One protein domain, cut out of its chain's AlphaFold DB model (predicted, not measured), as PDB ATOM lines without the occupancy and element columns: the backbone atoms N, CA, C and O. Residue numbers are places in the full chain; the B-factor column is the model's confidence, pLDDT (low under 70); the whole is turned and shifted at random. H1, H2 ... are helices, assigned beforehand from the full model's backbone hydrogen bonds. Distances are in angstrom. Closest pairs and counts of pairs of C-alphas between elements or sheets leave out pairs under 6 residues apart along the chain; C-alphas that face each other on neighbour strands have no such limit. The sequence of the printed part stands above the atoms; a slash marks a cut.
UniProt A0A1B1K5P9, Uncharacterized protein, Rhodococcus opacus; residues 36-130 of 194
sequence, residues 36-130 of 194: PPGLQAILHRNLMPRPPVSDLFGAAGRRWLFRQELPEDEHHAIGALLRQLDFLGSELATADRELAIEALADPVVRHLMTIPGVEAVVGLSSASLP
ATOM      1  N   PRO A  36    -136.255 134.103 101.812       60.59
ATOM      2  CA  PRO A  36    -136.220 133.372 103.065       60.59
ATOM      3  C   PRO A  36    -136.362 131.868 102.777       60.59
ATOM      4  O   PRO A  36    -137.206 131.456 101.969       60.59
ATOM      5  N   PRO A  37    -135.498 131.028 103.361       65.19
ATOM      6  CA  PRO A  37    -135.509 129.604 103.093       65.19
ATOM      7  C   PRO A  37    -136.837 129.014 103.553       65.19
ATOM      8  O   PRO A  37    -137.265 129.232 104.683       65.19
ATOM      9  N   GLY A  38    -137.488 128.233 102.691       78.69
ATOM     10  CA  GLY A  38    -138.678 127.493 103.097       78.69
ATOM     11  C   GLY A  38    -138.357 126.523 104.239       78.69
ATOM     12  O   GLY A  38    -137.230 126.045 104.360       78.69
ATOM     13  N   LEU A  39    -139.358 126.170 105.047       86.62
ATOM     14  CA  LEU A  39    -139.181 125.342 106.247       86.62
ATOM     15  C   LEU A  39    -138.406 124.038 105.980       86.62
ATOM     16  O   LEU A  39    -137.533 123.665 106.751       86.62
ATOM     17  N   GLN A  40    -138.659 123.373 104.850       83.44
ATOM     18  CA  GLN A  40    -137.926 122.158 104.467       83.44
ATOM     19  C   GLN A  40    -136.442 122.418 104.157       83.44
ATOM     20  O   GLN A  40    -135.603 121.581 104.472       83.44
ATOM     21  N   ALA A  41    -136.102 123.579 103.590       84.31
ATOM     22  CA  ALA A  41    -134.713 123.966 103.348       84.31
ATOM     23  C   ALA A  41    -133.973 124.263 104.663       84.31
ATOM     24  O   ALA A  41    -132.806 123.906 104.788       84.31
ATOM     25  N   ILE A  42    -134.663 124.856 105.649       86.19
ATOM     26  CA  ILE A  42    -134.138 125.057 107.012       86.19
ATOM     27  C   ILE A  42    -133.820 123.712 107.667       86.19
ATOM     28  O   ILE A  42    -132.713 123.500 108.150       86.19
ATOM     29  N   LEU A  43    -134.752 122.762 107.619       87.94
ATOM     30  CA  LEU A  43    -134.529 121.444 108.213       87.94
ATOM     31  C   LEU A  43    -133.401 120.670 107.523       87.94
ATOM     32  O   LEU A  43    -132.572 120.063 108.195       87.94
ATOM     33  N   HIS A  44    -133.352 120.707 106.190       84.31
ATOM     34  CA  HIS A  44    -132.353 119.966 105.429       84.31
ATOM     35  C   HIS A  44    -130.934 120.498 105.657       84.31
ATOM     36  O   HIS A  44    -130.013 119.709 105.848       84.31
ATOM     37  N   ARG A  45    -130.739 121.826 105.669       83.81
ATOM     38  CA  ARG A  45    -129.398 122.402 105.870       83.81
ATOM     39  C   ARG A  45    -128.850 122.165 107.279       83.81
ATOM     40  O   ARG A  45    -127.646 122.023 107.429       83.81
ATOM     41  N   ASN A  46    -129.730 122.061 108.277       85.25
ATOM     42  CA  ASN A  46    -129.354 121.752 109.658       85.25
ATOM     43  C   ASN A  46    -129.292 120.246 109.936       85.25
ATOM     44  O   ASN A  46    -129.174 119.844 111.089       85.25
ATOM     45  N   LEU A  47    -129.385 119.405 108.894       86.94
ATOM     46  CA  LEU A  47    -129.316 117.946 109.000       86.94
ATOM     47  C   LEU A  47    -130.315 117.382 110.021       86.94
ATOM     48  O   LEU A  47    -130.030 116.415 110.731       86.94
ATOM     49  N   MET A  48    -131.500 117.994 110.098       85.56
ATOM     50  CA  MET A  48    -132.502 117.612 111.082       85.56
ATOM     51  C   MET A  48    -132.993 116.185 110.829       85.56
ATOM     52  O   MET A  48    -133.290 115.821 109.683       85.56
ATOM     53  N   PRO A  49    -133.125 115.369 111.890       81.56
ATOM     54  CA  PRO A  49    -133.647 114.026 111.750       81.56
ATOM     55  C   PRO A  49    -135.088 114.083 111.252       81.56
ATOM     56  O   PRO A  49    -135.811 115.067 111.442       81.56
ATOM     57  N   ARG A  50    -135.530 112.991 110.624       81.56
ATOM     58  CA  ARG A  50    -136.917 112.876 110.175       81.56
ATOM     59  C   ARG A  50    -137.857 113.140 111.365       81.56
ATOM     60  O   ARG A  50    -137.721 112.465 112.387       81.56
ATOM     61  N   PRO A  51    -138.823 114.065 111.240       83.19
ATOM     62  CA  PRO A  51    -139.738 114.358 112.330       83.19
ATOM     63  C   PRO A  51    -140.543 113.104 112.716       83.19
ATOM     64  O   PRO A  51    -141.041 112.407 111.827       83.19
ATOM     65  N   PRO A  52    -140.740 112.824 114.019       86.88
ATOM     66  CA  PRO A  52    -141.529 111.691 114.510       86.88
ATOM     67  C   PRO A  52    -143.042 111.969 114.438       86.88
ATOM     68  O   PRO A  52    -143.816 111.502 115.270       86.88
ATOM     69  N   VAL A  53    -143.475 112.786 113.476       84.88
ATOM     70  CA  VAL A  53    -144.871 113.179 113.270       84.88
ATOM     71  C   VAL A  53    -145.233 113.052 111.794       84.88
ATOM     72  O   VAL A  53    -144.396 113.252 110.916       84.88
ATOM     73  N   SER A  54    -146.495 112.727 111.518       84.25
ATOM     74  CA  SER A  54    -147.032 112.682 110.153       84.25
ATOM     75  C   SER A  54    -147.315 114.074 109.588       84.25
ATOM     76  O   SER A  54    -147.170 114.285 108.386       84.25
ATOM     77  N   ASP A  55    -147.697 115.016 110.453       84.88
ATOM     78  CA  ASP A  55    -147.984 116.402 110.100       84.88
ATOM     79  C   ASP A  55    -147.078 117.359 110.881       84.88
ATOM     80  O   ASP A  55    -147.155 117.488 112.107       84.88
ATOM     81  N   LEU A  56    -146.212 118.034 110.132       84.12
ATOM     82  CA  LEU A  56    -145.233 118.978 110.648       84.12
ATOM     83  C   LEU A  56    -145.852 120.339 110.999       84.12
ATOM     84  O   LEU A  56    -145.322 121.054 111.847       84.12
ATOM     85  N   PHE A  57    -146.976 120.681 110.370       87.88
ATOM     86  CA  PHE A  57    -147.652 121.967 110.540       87.88
ATOM     87  C   PHE A  57    -148.737 121.908 111.616       87.88
ATOM     88  O   PHE A  57    -149.134 122.943 112.143       87.88
ATOM     89  N   GLY A  58    -149.174 120.708 111.993       85.25
ATOM     90  CA  GLY A  58    -150.065 120.483 113.121       85.25
ATOM     91  C   GLY A  58    -149.411 120.774 114.476       85.25
ATOM     92  O   GLY A  58    -148.197 120.948 114.605       85.25
ATOM     93  N   ALA A  59    -150.219 120.777 115.538       88.69
ATOM     94  CA  ALA A  59    -149.763 121.148 116.880       88.69
ATOM     95  C   ALA A  59    -148.582 120.295 117.391       88.69
ATOM     96  O   ALA A  59    -147.686 120.810 118.058       88.69
ATOM     97  N   ALA A  60    -148.556 118.995 117.074       88.12
ATOM     98  CA  ALA A  60    -147.457 118.106 117.456       88.12
ATOM     99  C   ALA A  60    -146.158 118.413 116.693       88.12
ATOM    100  O   ALA A  60    -145.094 118.451 117.310       88.12
ATOM    101  N   GLY A  61    -146.253 118.682 115.388       90.94
ATOM    102  CA  GLY A  61    -145.117 119.068 114.554       90.94
ATOM    103  C   GLY A  61    -144.541 120.426 114.933       90.94
ATOM    104  O   GLY A  61    -143.333 120.535 115.113       90.94
ATOM    105  N   ARG A  62    -145.394 121.420 115.206       92.50
ATOM    106  CA  ARG A  62    -144.968 122.734 115.716       92.50
ATOM    107  C   ARG A  62    -144.222 122.617 117.041       92.50
ATOM    108  O   ARG A  62    -143.138 123.167 117.184       92.50
ATOM    109  N   ARG A  63    -144.753 121.841 117.994       92.31
ATOM    110  CA  ARG A  63    -144.052 121.567 119.261       92.31
ATOM    111  C   ARG A  63    -142.713 120.869 119.050       92.31
ATOM    112  O   ARG A  63    -141.791 121.103 119.817       92.31
ATOM    113  N   TRP A  64    -142.614 119.979 118.065       92.25
ATOM    114  CA  TRP A  64    -141.349 119.336 117.731       92.25
ATOM    115  C   TRP A  64    -140.356 120.338 117.129       92.25
ATOM    116  O   TRP A  64    -139.230 120.395 117.610       92.25
ATOM    117  N   LEU A  65    -140.782 121.175 116.176       91.44
ATOM    118  CA  LEU A  65    -139.950 122.204 115.538       91.44
ATOM    119  C   LEU A  65    -139.314 123.151 116.561       91.44
ATOM    120  O   LEU A  65    -138.100 123.315 116.565       91.44
ATOM    121  N   PHE A  66    -140.107 123.697 117.487       89.25
ATOM    122  CA  PHE A  66    -139.611 124.639 118.502       89.25
ATOM    123  C   PHE A  66    -138.773 123.996 119.618       89.25
ATOM    124  O   PHE A  66    -138.263 124.702 120.480       89.25
ATOM    125  N   ARG A  67    -138.621 122.666 119.621       91.44
ATOM    126  CA  ARG A  67    -137.678 121.964 120.505       91.44
ATOM    127  C   ARG A  67    -136.333 121.668 119.847       91.44
ATOM    128  O   ARG A  67    -135.456 121.160 120.533       91.44
ATOM    129  N   GLN A  68    -136.191 121.896 118.540       89.81
ATOM    130  CA  GLN A  68    -134.933 121.614 117.856       89.81
ATOM    131  C   GLN A  68    -133.890 122.679 118.200       89.81
ATOM    132  O   GLN A  68    -134.212 123.862 118.322       89.81
ATOM    133  N   GLU A  69    -132.638 122.254 118.335       87.25
ATOM    134  CA  GLU A  69    -131.498 123.157 118.470       87.25
ATOM    135  C   GLU A  69    -131.195 123.747 117.090       87.25
ATOM    136  O   GLU A  69    -130.509 123.142 116.272       87.25
ATOM    137  N   LEU A  70    -131.792 124.905 116.811       86.31
ATOM    138  CA  LEU A  70    -131.568 125.680 115.596       86.31
ATOM    139  C   LEU A  70    -131.071 127.073 115.992       86.31
ATOM    140  O   LEU A  70    -131.436 127.561 117.068       86.31
ATOM    141  N   PRO A  71    -130.270 127.726 115.137       88.62
ATOM    142  CA  PRO A  71    -129.948 129.136 115.293       88.62
ATOM    143  C   PRO A  71    -131.209 130.002 115.463       88.62
ATOM    144  O   PRO A  71    -132.286 129.702 114.939       88.62
ATOM    145  N   GLU A  72    -131.091 131.079 116.238       85.38
ATOM    146  CA  GLU A  72    -132.233 131.918 116.621       85.38
ATOM    147  C   GLU A  72    -132.925 132.558 115.406       85.38
ATOM    148  O   GLU A  72    -134.156 132.628 115.353       85.38
ATOM    149  N   ASP A  73    -132.152 132.984 114.409       84.50
ATOM    150  CA  ASP A  73    -132.642 133.527 113.141       84.50
ATOM    151  C   ASP A  73    -133.517 132.517 112.388       84.50
ATOM    152  O   ASP A  73    -134.537 132.874 111.789       84.50
ATOM    153  N   GLU A  74    -133.191 131.230 112.481       88.31
ATOM    154  CA  GLU A  74    -133.963 130.169 111.849       88.31
ATOM    155  C   GLU A  74    -135.250 129.851 112.594       88.31
ATOM    156  O   GLU A  74    -136.284 129.635 111.959       88.31
ATOM    157  N   HIS A  75    -135.222 129.868 113.927       90.25
ATOM    158  CA  HIS A  75    -136.441 129.775 114.734       90.25
ATOM    159  C   HIS A  75    -137.393 130.933 114.426       90.25
ATOM    160  O   HIS A  75    -138.600 130.718 114.266       90.25
ATOM    161  N   HIS A  76    -136.858 132.144 114.251       87.62
ATOM    162  CA  HIS A  76    -137.637 133.299 113.807       87.62
ATOM    163  C   HIS A  76    -138.216 133.097 112.401       87.62
ATOM    164  O   HIS A  76    -139.408 133.350 112.196       87.62
ATOM    165  N   ALA A  77    -137.423 132.589 111.451       88.06
ATOM    166  CA  ALA A  77    -137.879 132.296 110.092       88.06
ATOM    167  C   ALA A  77    -138.974 131.215 110.064       88.06
ATOM    168  O   ALA A  77    -140.010 131.399 109.422       88.06
ATOM    169  N   ILE A  78    -138.802 130.117 110.809       91.12
ATOM    170  CA  ILE A  78    -139.821 129.071 110.979       91.12
ATOM    171  C   ILE A  78    -141.098 129.674 111.567       91.12
ATOM    172  O   ILE A  78    -142.187 129.441 111.040       91.12
ATOM    173  N   GLY A  79    -140.980 130.485 112.621       91.50
ATOM    174  CA  GLY A  79    -142.119 131.161 113.237       91.50
ATOM    175  C   GLY A  79    -142.864 132.080 112.266       91.50
ATOM    176  O   GLY A  79    -144.095 132.066 112.233       91.50
ATOM    177  N   ALA A  80    -142.144 132.845 111.444       88.94
ATOM    178  CA  ALA A  80    -142.734 133.702 110.418       88.94
ATOM    179  C   ALA A  80    -143.487 132.890 109.351       88.94
ATOM    180  O   ALA A  80    -144.646 133.189 109.058       88.94
ATOM    181  N   LEU A  81    -142.876 131.818 108.839       89.50
ATOM    182  CA  LEU A  81    -143.496 130.930 107.851       89.50
ATOM    183  C   LEU A  81    -144.757 130.248 108.392       89.50
ATOM    184  O   LEU A  81    -145.756 130.140 107.682       89.50
ATOM    185  N   LEU A  82    -144.737 129.805 109.652       91.31
ATOM    186  CA  LEU A  82    -145.900 129.183 110.288       91.31
ATOM    187  C   LEU A  82    -147.062 130.170 110.451       91.31
ATOM    188  O   LEU A  82    -148.200 129.786 110.190       91.31
ATOM    189  N   ARG A  83    -146.791 131.435 110.810       92.62
ATOM    190  CA  ARG A  83    -147.823 132.487 110.859       92.62
ATOM    191  C   ARG A  83    -148.409 132.781 109.482       92.62
ATOM    192  O   ARG A  83    -149.618 132.947 109.363       92.62
ATOM    193  N   GLN A  84    -147.576 132.810 108.442       92.31
ATOM    194  CA  GLN A  84    -148.050 133.003 107.072       92.31
ATOM    195  C   GLN A  84    -148.939 131.841 106.612       92.31
ATOM    196  O   GLN A  84    -149.968 132.070 105.981       92.31
ATOM    197  N   LEU A  85    -148.582 130.601 106.959       90.44
ATOM    198  CA  LEU A  85    -149.421 129.431 106.689       90.44
ATOM    199  C   LEU A  85    -150.761 129.498 107.424       90.44
ATOM    200  O   LEU A  85    -151.782 129.173 106.823       90.44
ATOM    201  N   ASP A  86    -150.769 129.929 108.687       90.75
ATOM    202  CA  ASP A  86    -152.010 130.096 109.452       90.75
ATOM    203  C   ASP A  86    -152.919 131.151 108.824       90.75
ATOM    204  O   ASP A  86    -154.107 130.897 108.634       90.75
ATOM    205  N   PHE A  87    -152.347 132.293 108.440       92.19
ATOM    206  CA  PHE A  87    -153.073 133.364 107.764       92.19
ATOM    207  C   PHE A  87    -153.669 132.900 106.428       92.19
ATOM    208  O   PHE A  87    -154.867 133.025 106.199       92.19
ATOM    209  N   LEU A  88    -152.861 132.296 105.553       92.31
ATOM    210  CA  LEU A  88    -153.355 131.794 104.266       92.31
ATOM    211  C   LEU A  88    -154.400 130.687 104.450       92.31
ATOM    212  O   LEU A  88    -155.356 130.608 103.683       92.31
ATOM    213  N   GLY A  89    -154.235 129.845 105.472       89.25
ATOM    214  CA  GLY A  89    -155.215 128.830 105.836       89.25
ATOM    215  C   GLY A  89    -156.557 129.433 106.252       89.25
ATOM    216  O   GLY A  89    -157.597 128.917 105.844       89.25
ATOM    217  N   SER A  90    -156.553 130.529 107.018       91.38
ATOM    218  CA  SER A  90    -157.789 131.225 107.393       91.38
ATOM    219  C   SER A  90    -158.440 131.943 106.215       91.38
ATOM    220  O   SER A  90    -159.656 131.848 106.064       91.38
ATOM    221  N   GLU A  91    -157.653 132.596 105.357       96.38
ATOM    222  CA  GLU A  91    -158.172 133.264 104.155       96.38
ATOM    223  C   GLU A  91    -158.836 132.255 103.213       96.38
ATOM    224  O   GLU A  91    -159.963 132.461 102.763       96.38
ATOM    225  N   LEU A  92    -158.186 131.109 102.986       92.44
ATOM    226  CA  LEU A  92    -158.745 130.042 102.163       92.44
ATOM    227  C   LEU A  92    -160.036 129.477 102.768       92.44
ATOM    228  O   LEU A  92    -160.996 129.244 102.045       92.44
ATOM    229  N   ALA A  93    -160.093 129.295 104.091       88.44
ATOM    230  CA  ALA A  93    -161.297 128.806 104.761       88.44
ATOM    231  C   ALA A  93    -162.478 129.788 104.659       88.44
ATOM    232  O   ALA A  93    -163.634 129.360 104.629       88.44
ATOM    233  N   THR A  94    -162.203 131.093 104.624       93.06
ATOM    234  CA  THR A  94    -163.220 132.119 104.376       93.06
ATOM    235  C   THR A  94    -163.730 132.032 102.941       93.06
ATOM    236  O   THR A  94    -164.936 131.885 102.750       93.06
ATOM    237  N   ALA A  95    -162.830 131.995 101.955       89.69
ATOM    238  CA  ALA A  95    -163.198 131.854 100.547       89.69
ATOM    239  C   ALA A  95    -163.981 130.554 100.273       89.69
ATOM    240  O   ALA A  95    -165.021 130.575  99.617       89.69
ATOM    241  N   ASP A  96    -163.544 129.423 100.837       91.75
ATOM    242  CA  ASP A  96    -164.238 128.135 100.714       91.75
ATOM    243  C   ASP A  96    -165.661 128.197 101.281       91.75
ATOM    244  O   ASP A  96    -166.581 127.588 100.730       91.75
ATOM    245  N   ARG A  97    -165.870 128.934 102.382       93.12
ATOM    246  CA  ARG A  97    -167.199 129.118 102.975       93.12
ATOM    247  C   ARG A  97    -168.107 129.935 102.063       93.12
ATOM    248  O   ARG A  97    -169.261 129.557 101.885       93.12
ATOM    249  N   GLU A  98    -167.605 131.032 101.511       94.06
ATOM    250  CA  GLU A  98    -168.364 131.889 100.592       94.06
ATOM    251  C   GLU A  98    -168.783 131.110  99.342       94.06
ATOM    252  O   GLU A  98    -169.970 131.061  99.012       94.06
ATOM    253  N   LEU A  99    -167.844 130.378  98.737       91.56
ATOM    254  CA  LEU A  99    -168.120 129.502  97.598       91.56
ATOM    255  C   LEU A  99    -169.093 128.375  97.952       91.56
ATOM    256  O   LEU A  99    -169.935 128.010  97.137       91.56
ATOM    257  N   ALA A 100    -169.016 127.810  99.159       90.94
ATOM    258  CA  ALA A 100    -169.962 126.786  99.593       90.94
ATOM    259  C   ALA A 100    -171.391 127.336  99.730       90.94
ATOM    260  O   ALA A 100    -172.338 126.644  99.359       90.94
ATOM    261  N   ILE A 101    -171.561 128.562 100.237       93.50
ATOM    262  CA  ILE A 101    -172.876 129.215 100.330       93.50
ATOM    263  C   ILE A 101    -173.460 129.420  98.929       93.50
ATOM    264  O   ILE A 101    -174.611 129.052  98.688       93.50
ATOM    265  N   GLU A 102    -172.661 129.945  98.002       92.81
ATOM    266  CA  GLU A 102    -173.068 130.153  96.610       92.81
ATOM    267  C   GLU A 102    -173.419 128.826  95.914       92.81
ATOM    268  O   GLU A 102    -174.501 128.676  95.347       92.81
ATOM    269  N   ALA A 103    -172.557 127.815  96.049       91.81
ATOM    270  CA  ALA A 103    -172.765 126.482  95.487       91.81
ATOM    271  C   ALA A 103    -174.041 125.813  96.010       91.81
ATOM    272  O   ALA A 103    -174.749 125.137  95.264       91.81
ATOM    273  N   LEU A 104    -174.346 125.984  97.299       92.81
ATOM    274  CA  LEU A 104    -175.551 125.426  97.905       92.81
ATOM    275  C   LEU A 104    -176.817 126.178  97.499       92.81
ATOM    276  O   LEU A 104    -177.889 125.576  97.583       92.81
ATOM    277  N   ALA A 105    -176.732 127.434  97.059       92.94
ATOM    278  CA  ALA A 105    -177.876 128.183  96.544       92.94
ATOM    279  C   ALA A 105    -178.304 127.689  95.148       92.94
ATOM    280  O   ALA A 105    -179.505 127.628  94.866       92.94
ATOM    281  N   ASP A 106    -177.359 127.247  94.314       90.00
ATOM    282  CA  ASP A 106    -177.635 126.757  92.962       90.00
ATOM    283  C   ASP A 106    -178.054 125.261  92.953       90.00
ATOM    284  O   ASP A 106    -177.280 124.378  93.343       90.00
ATOM    285  N   PRO A 107    -179.280 124.921  92.498       90.69
ATOM    286  CA  PRO A 107    -179.746 123.536  92.446       90.69
ATOM    287  C   PRO A 107    -178.955 122.640  91.477       90.69
ATOM    288  O   PRO A 107    -178.854 121.438  91.735       90.69
ATOM    289  N   VAL A 108    -178.387 123.185  90.397       90.81
ATOM    290  CA  VAL A 108    -177.548 122.447  89.437       90.81
ATOM    291  C   VAL A 108    -176.219 122.088  90.088       90.81
ATOM    292  O   VAL A 108    -175.823 120.920  90.073       90.81
ATOM    293  N   VAL A 109    -175.564 123.059  90.726       90.31
ATOM    294  CA  VAL A 109    -174.290 122.845  91.431       90.31
ATOM    295  C   VAL A 109    -174.463 121.843  92.573       90.31
ATOM    296  O   VAL A 109    -173.672 120.907  92.704       90.31
ATOM    297  N   ARG A 110    -175.548 121.954  93.348       91.81
ATOM    298  CA  ARG A 110    -175.871 121.007  94.424       91.81
ATOM    299  C   ARG A 110    -176.049 119.575  93.918       91.81
ATOM    300  O   ARG A 110    -175.640 118.633  94.591       91.81
ATOM    301  N   HIS A 111    -176.647 119.404  92.738       90.62
ATOM    302  CA  HIS A 111    -176.781 118.095  92.107       90.62
ATOM    303  C   HIS A 111    -175.423 117.557  91.637       90.62
ATOM    304  O   HIS A 111    -175.104 116.398  91.903       90.62
ATOM    305  N   LEU A 112    -174.590 118.404  91.020       89.94
ATOM    306  CA  LEU A 112    -173.232 118.046  90.597       89.94
ATOM    307  C   LEU A 112    -172.366 117.571  91.772       89.94
ATOM    308  O   LEU A 112    -171.660 116.577  91.638       89.94
ATOM    309  N   MET A 113    -172.472 118.213  92.938       91.00
ATOM    310  CA  MET A 113    -171.706 117.854  94.141       91.00
ATOM    311  C   MET A 113    -172.057 116.481  94.746       91.00
ATOM    312  O   MET A 113    -171.372 116.015  95.655       91.00
ATOM    313  N   THR A 114    -173.107 115.807  94.262       91.81
ATOM    314  CA  THR A 114    -173.387 114.406  94.635       91.81
ATOM    315  C   THR A 114    -172.432 113.414  93.967       91.81
ATOM    316  O   THR A 114    -172.304 112.274  94.418       91.81
ATOM    317  N   ILE A 115    -171.741 113.842  92.908       90.00
ATOM    318  CA  ILE A 115    -170.758 113.035  92.192       90.00
ATOM    319  C   ILE A 115    -169.453 113.031  93.004       90.00
ATOM    320  O   ILE A 115    -168.910 114.102  93.294       90.00
ATOM    321  N   PRO A 116    -168.895 111.855  93.350       87.75
ATOM    322  CA  PRO A 116    -167.614 111.777  94.041       87.75
ATOM    323  C   PRO A 116    -166.520 112.563  93.304       87.75
ATOM    324  O   PRO A 116    -166.259 112.323  92.127       87.75
ATOM    325  N   GLY A 117    -165.870 113.494  94.007       81.06
ATOM    326  CA  GLY A 117    -164.807 114.341  93.450       81.06
ATOM    327  C   GLY A 117    -165.265 115.687  92.877       81.06
ATOM    328  O   GLY A 117    -164.408 116.475  92.482       81.06
ATOM    329  N   VAL A 118    -166.569 115.988  92.863       88.31
ATOM    330  CA  VAL A 118    -167.083 117.321  92.512       88.31
ATOM    331  C   VAL A 118    -167.379 118.111  93.786       88.31
ATOM    332  O   VAL A 118    -168.370 117.886  94.470       88.31
ATOM    333  N   GLU A 119    -166.493 119.046  94.117       88.75
ATOM    334  CA  GLU A 119    -166.653 119.979  95.242       88.75
ATOM    335  C   GLU A 119    -167.187 121.348  94.782       88.75
ATOM    336  O   GLU A 119    -167.237 121.615  93.583       88.75
ATOM    337  N   ALA A 120    -167.563 122.231  95.718       87.56
ATOM    338  CA  ALA A 120    -168.201 123.527  95.437       87.56
ATOM    339  C   ALA A 120    -167.507 124.328  94.317       87.56
ATOM    340  O   ALA A 120    -168.155 124.705  93.346       87.56
ATOM    341  N   VAL A 121    -166.180 124.492  94.392       87.88
ATOM    342  CA  VAL A 121    -165.359 125.180  93.374       87.88
ATOM    343  C   VAL A 121    -165.528 124.556  91.981       87.88
ATOM    344  O   VAL A 121    -165.690 125.252  90.976       87.88
ATOM    345  N   VAL A 122    -165.491 123.224  91.905       88.75
ATOM    346  CA  VAL A 122    -165.604 122.474  90.645       88.75
ATOM    347  C   VAL A 122    -167.033 122.542  90.106       88.75
ATOM    348  O   VAL A 122    -167.231 122.713  88.906       88.75
ATOM    349  N   GLY A 123    -168.034 122.452  90.979       87.44
ATOM    350  CA  GLY A 123    -169.438 122.558  90.599       87.44
ATOM    351  C   GLY A 123    -169.797 123.946  90.056       87.44
ATOM    352  O   GLY A 123    -170.366 124.033  88.971       87.44
ATOM    353  N   LEU A 124    -169.394 125.014  90.752       88.69
ATOM    354  CA  LEU A 124    -169.587 126.411  90.331       88.69
ATOM    355  C   LEU A 124    -168.929 126.705  88.981       88.69
ATOM    356  O   LEU A 124    -169.575 127.203  88.061       88.69
ATOM    357  N   SER A 125    -167.653 126.344  88.837       85.81
ATOM    358  CA  SER A 125    -166.927 126.548  87.578       85.81
ATOM    359  C   SER A 125    -167.562 125.781  86.417       85.81
ATOM    360  O   SER A 125    -167.682 126.325  85.321       85.81
ATOM    361  N   SER A 126    -168.042 124.559  86.658       79.06
ATOM    362  CA  SER A 126    -168.732 123.756  85.643       79.06
ATOM    363  C   SER A 126    -170.086 124.350  85.243       79.06
ATOM    364  O   SER A 126    -170.422 124.348  84.062       79.06
ATOM    365  N   ALA A 127    -170.857 124.870  86.204       81.12
ATOM    366  CA  ALA A 127    -172.158 125.492  85.951       81.12
ATOM    367  C   ALA A 127    -172.041 126.843  85.224       81.12
ATOM    368  O   ALA A 127    -172.918 127.196  84.437       81.12
ATOM    369  N   SER A 128    -170.946 127.575  85.450       74.19
ATOM    370  CA  SER A 128    -170.688 128.863  84.803       74.19
ATOM    371  C   SER A 128    -170.187 128.740  83.359       74.19
ATOM    372  O   SER A 128    -170.175 129.740  82.635       74.19
ATOM    373  N   LEU A 129    -169.763 127.552  82.916       70.12
ATOM    374  CA  LEU A 129    -169.418 127.336  81.515       70.12
ATOM    375  C   LEU A 129    -170.697 127.393  80.667       70.12
ATOM    376  O   LEU A 129    -171.686 126.740  81.015       70.12
ATOM    377  N   PRO A 130    -170.703 128.134  79.542       55.41
ATOM    378  CA  PRO A 130    -171.832 128.119  78.629       55.41
ATOM    379  C   PRO A 130    -172.038 126.681  78.165       55.41
ATOM    380  O   PRO A 130    -171.242 126.127  77.406       55.41
TER     381      PRO A 130
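AT A GLANCE: This is residues 36 to 130 of the 194 residues of an uncharacterized protein of Rhodococcus opacus (UniProt A0A1B1K5P9). One long helix, H3, makes a shaft with a small group at each end: H1 and H2 near its first part, H4 and H5 at its last, with residues 87 to 95 free between. The printed part has 95 residues, with five named helices, H1 to H5 in order, and no named strand: all helix. It is an extended rod, 55 by 22 by 22 A, radius of gyration of the C-alphas 19.5 A.

HOW THE PARTS SIT: Start at the hub, H3, residues 72 to 105. Its residues 74 to 81 alone only just touch H1, residues 39 to 45, with 3 pairs of C-alphas within 8 A, at a shallow tilt of 31 degrees, opposite ways; the closest C-alphas, Leu 39 and Ile 78, are 6.1 A apart. H2, residues 59 to 65, is near H3, with 6 pairs within 10 A. H3 residues 96 to 104 alone touch H5, residues 120 to 128; the closest C-alphas, Ala 103 and Ala 120, are 5.4 A apart. H4, residues 107 to 112, touches H5, closest C-alphas Val 109 and Gly 123, 4.9 A. Each helix has every O i to N i+4 pair within hydrogen-bond range.

IN THESE COORDINATES: Find C-alpha 72 at (-132.233, 131.918, 116.621); H3 runs 50.0 A to C-alpha 105 at (-177.876, 128.183, 96.544).

THE WHOLE: The printed part has no cut; the link H1 to H2 is long; pLDDT is under 70 at residues 36, 37 and 130.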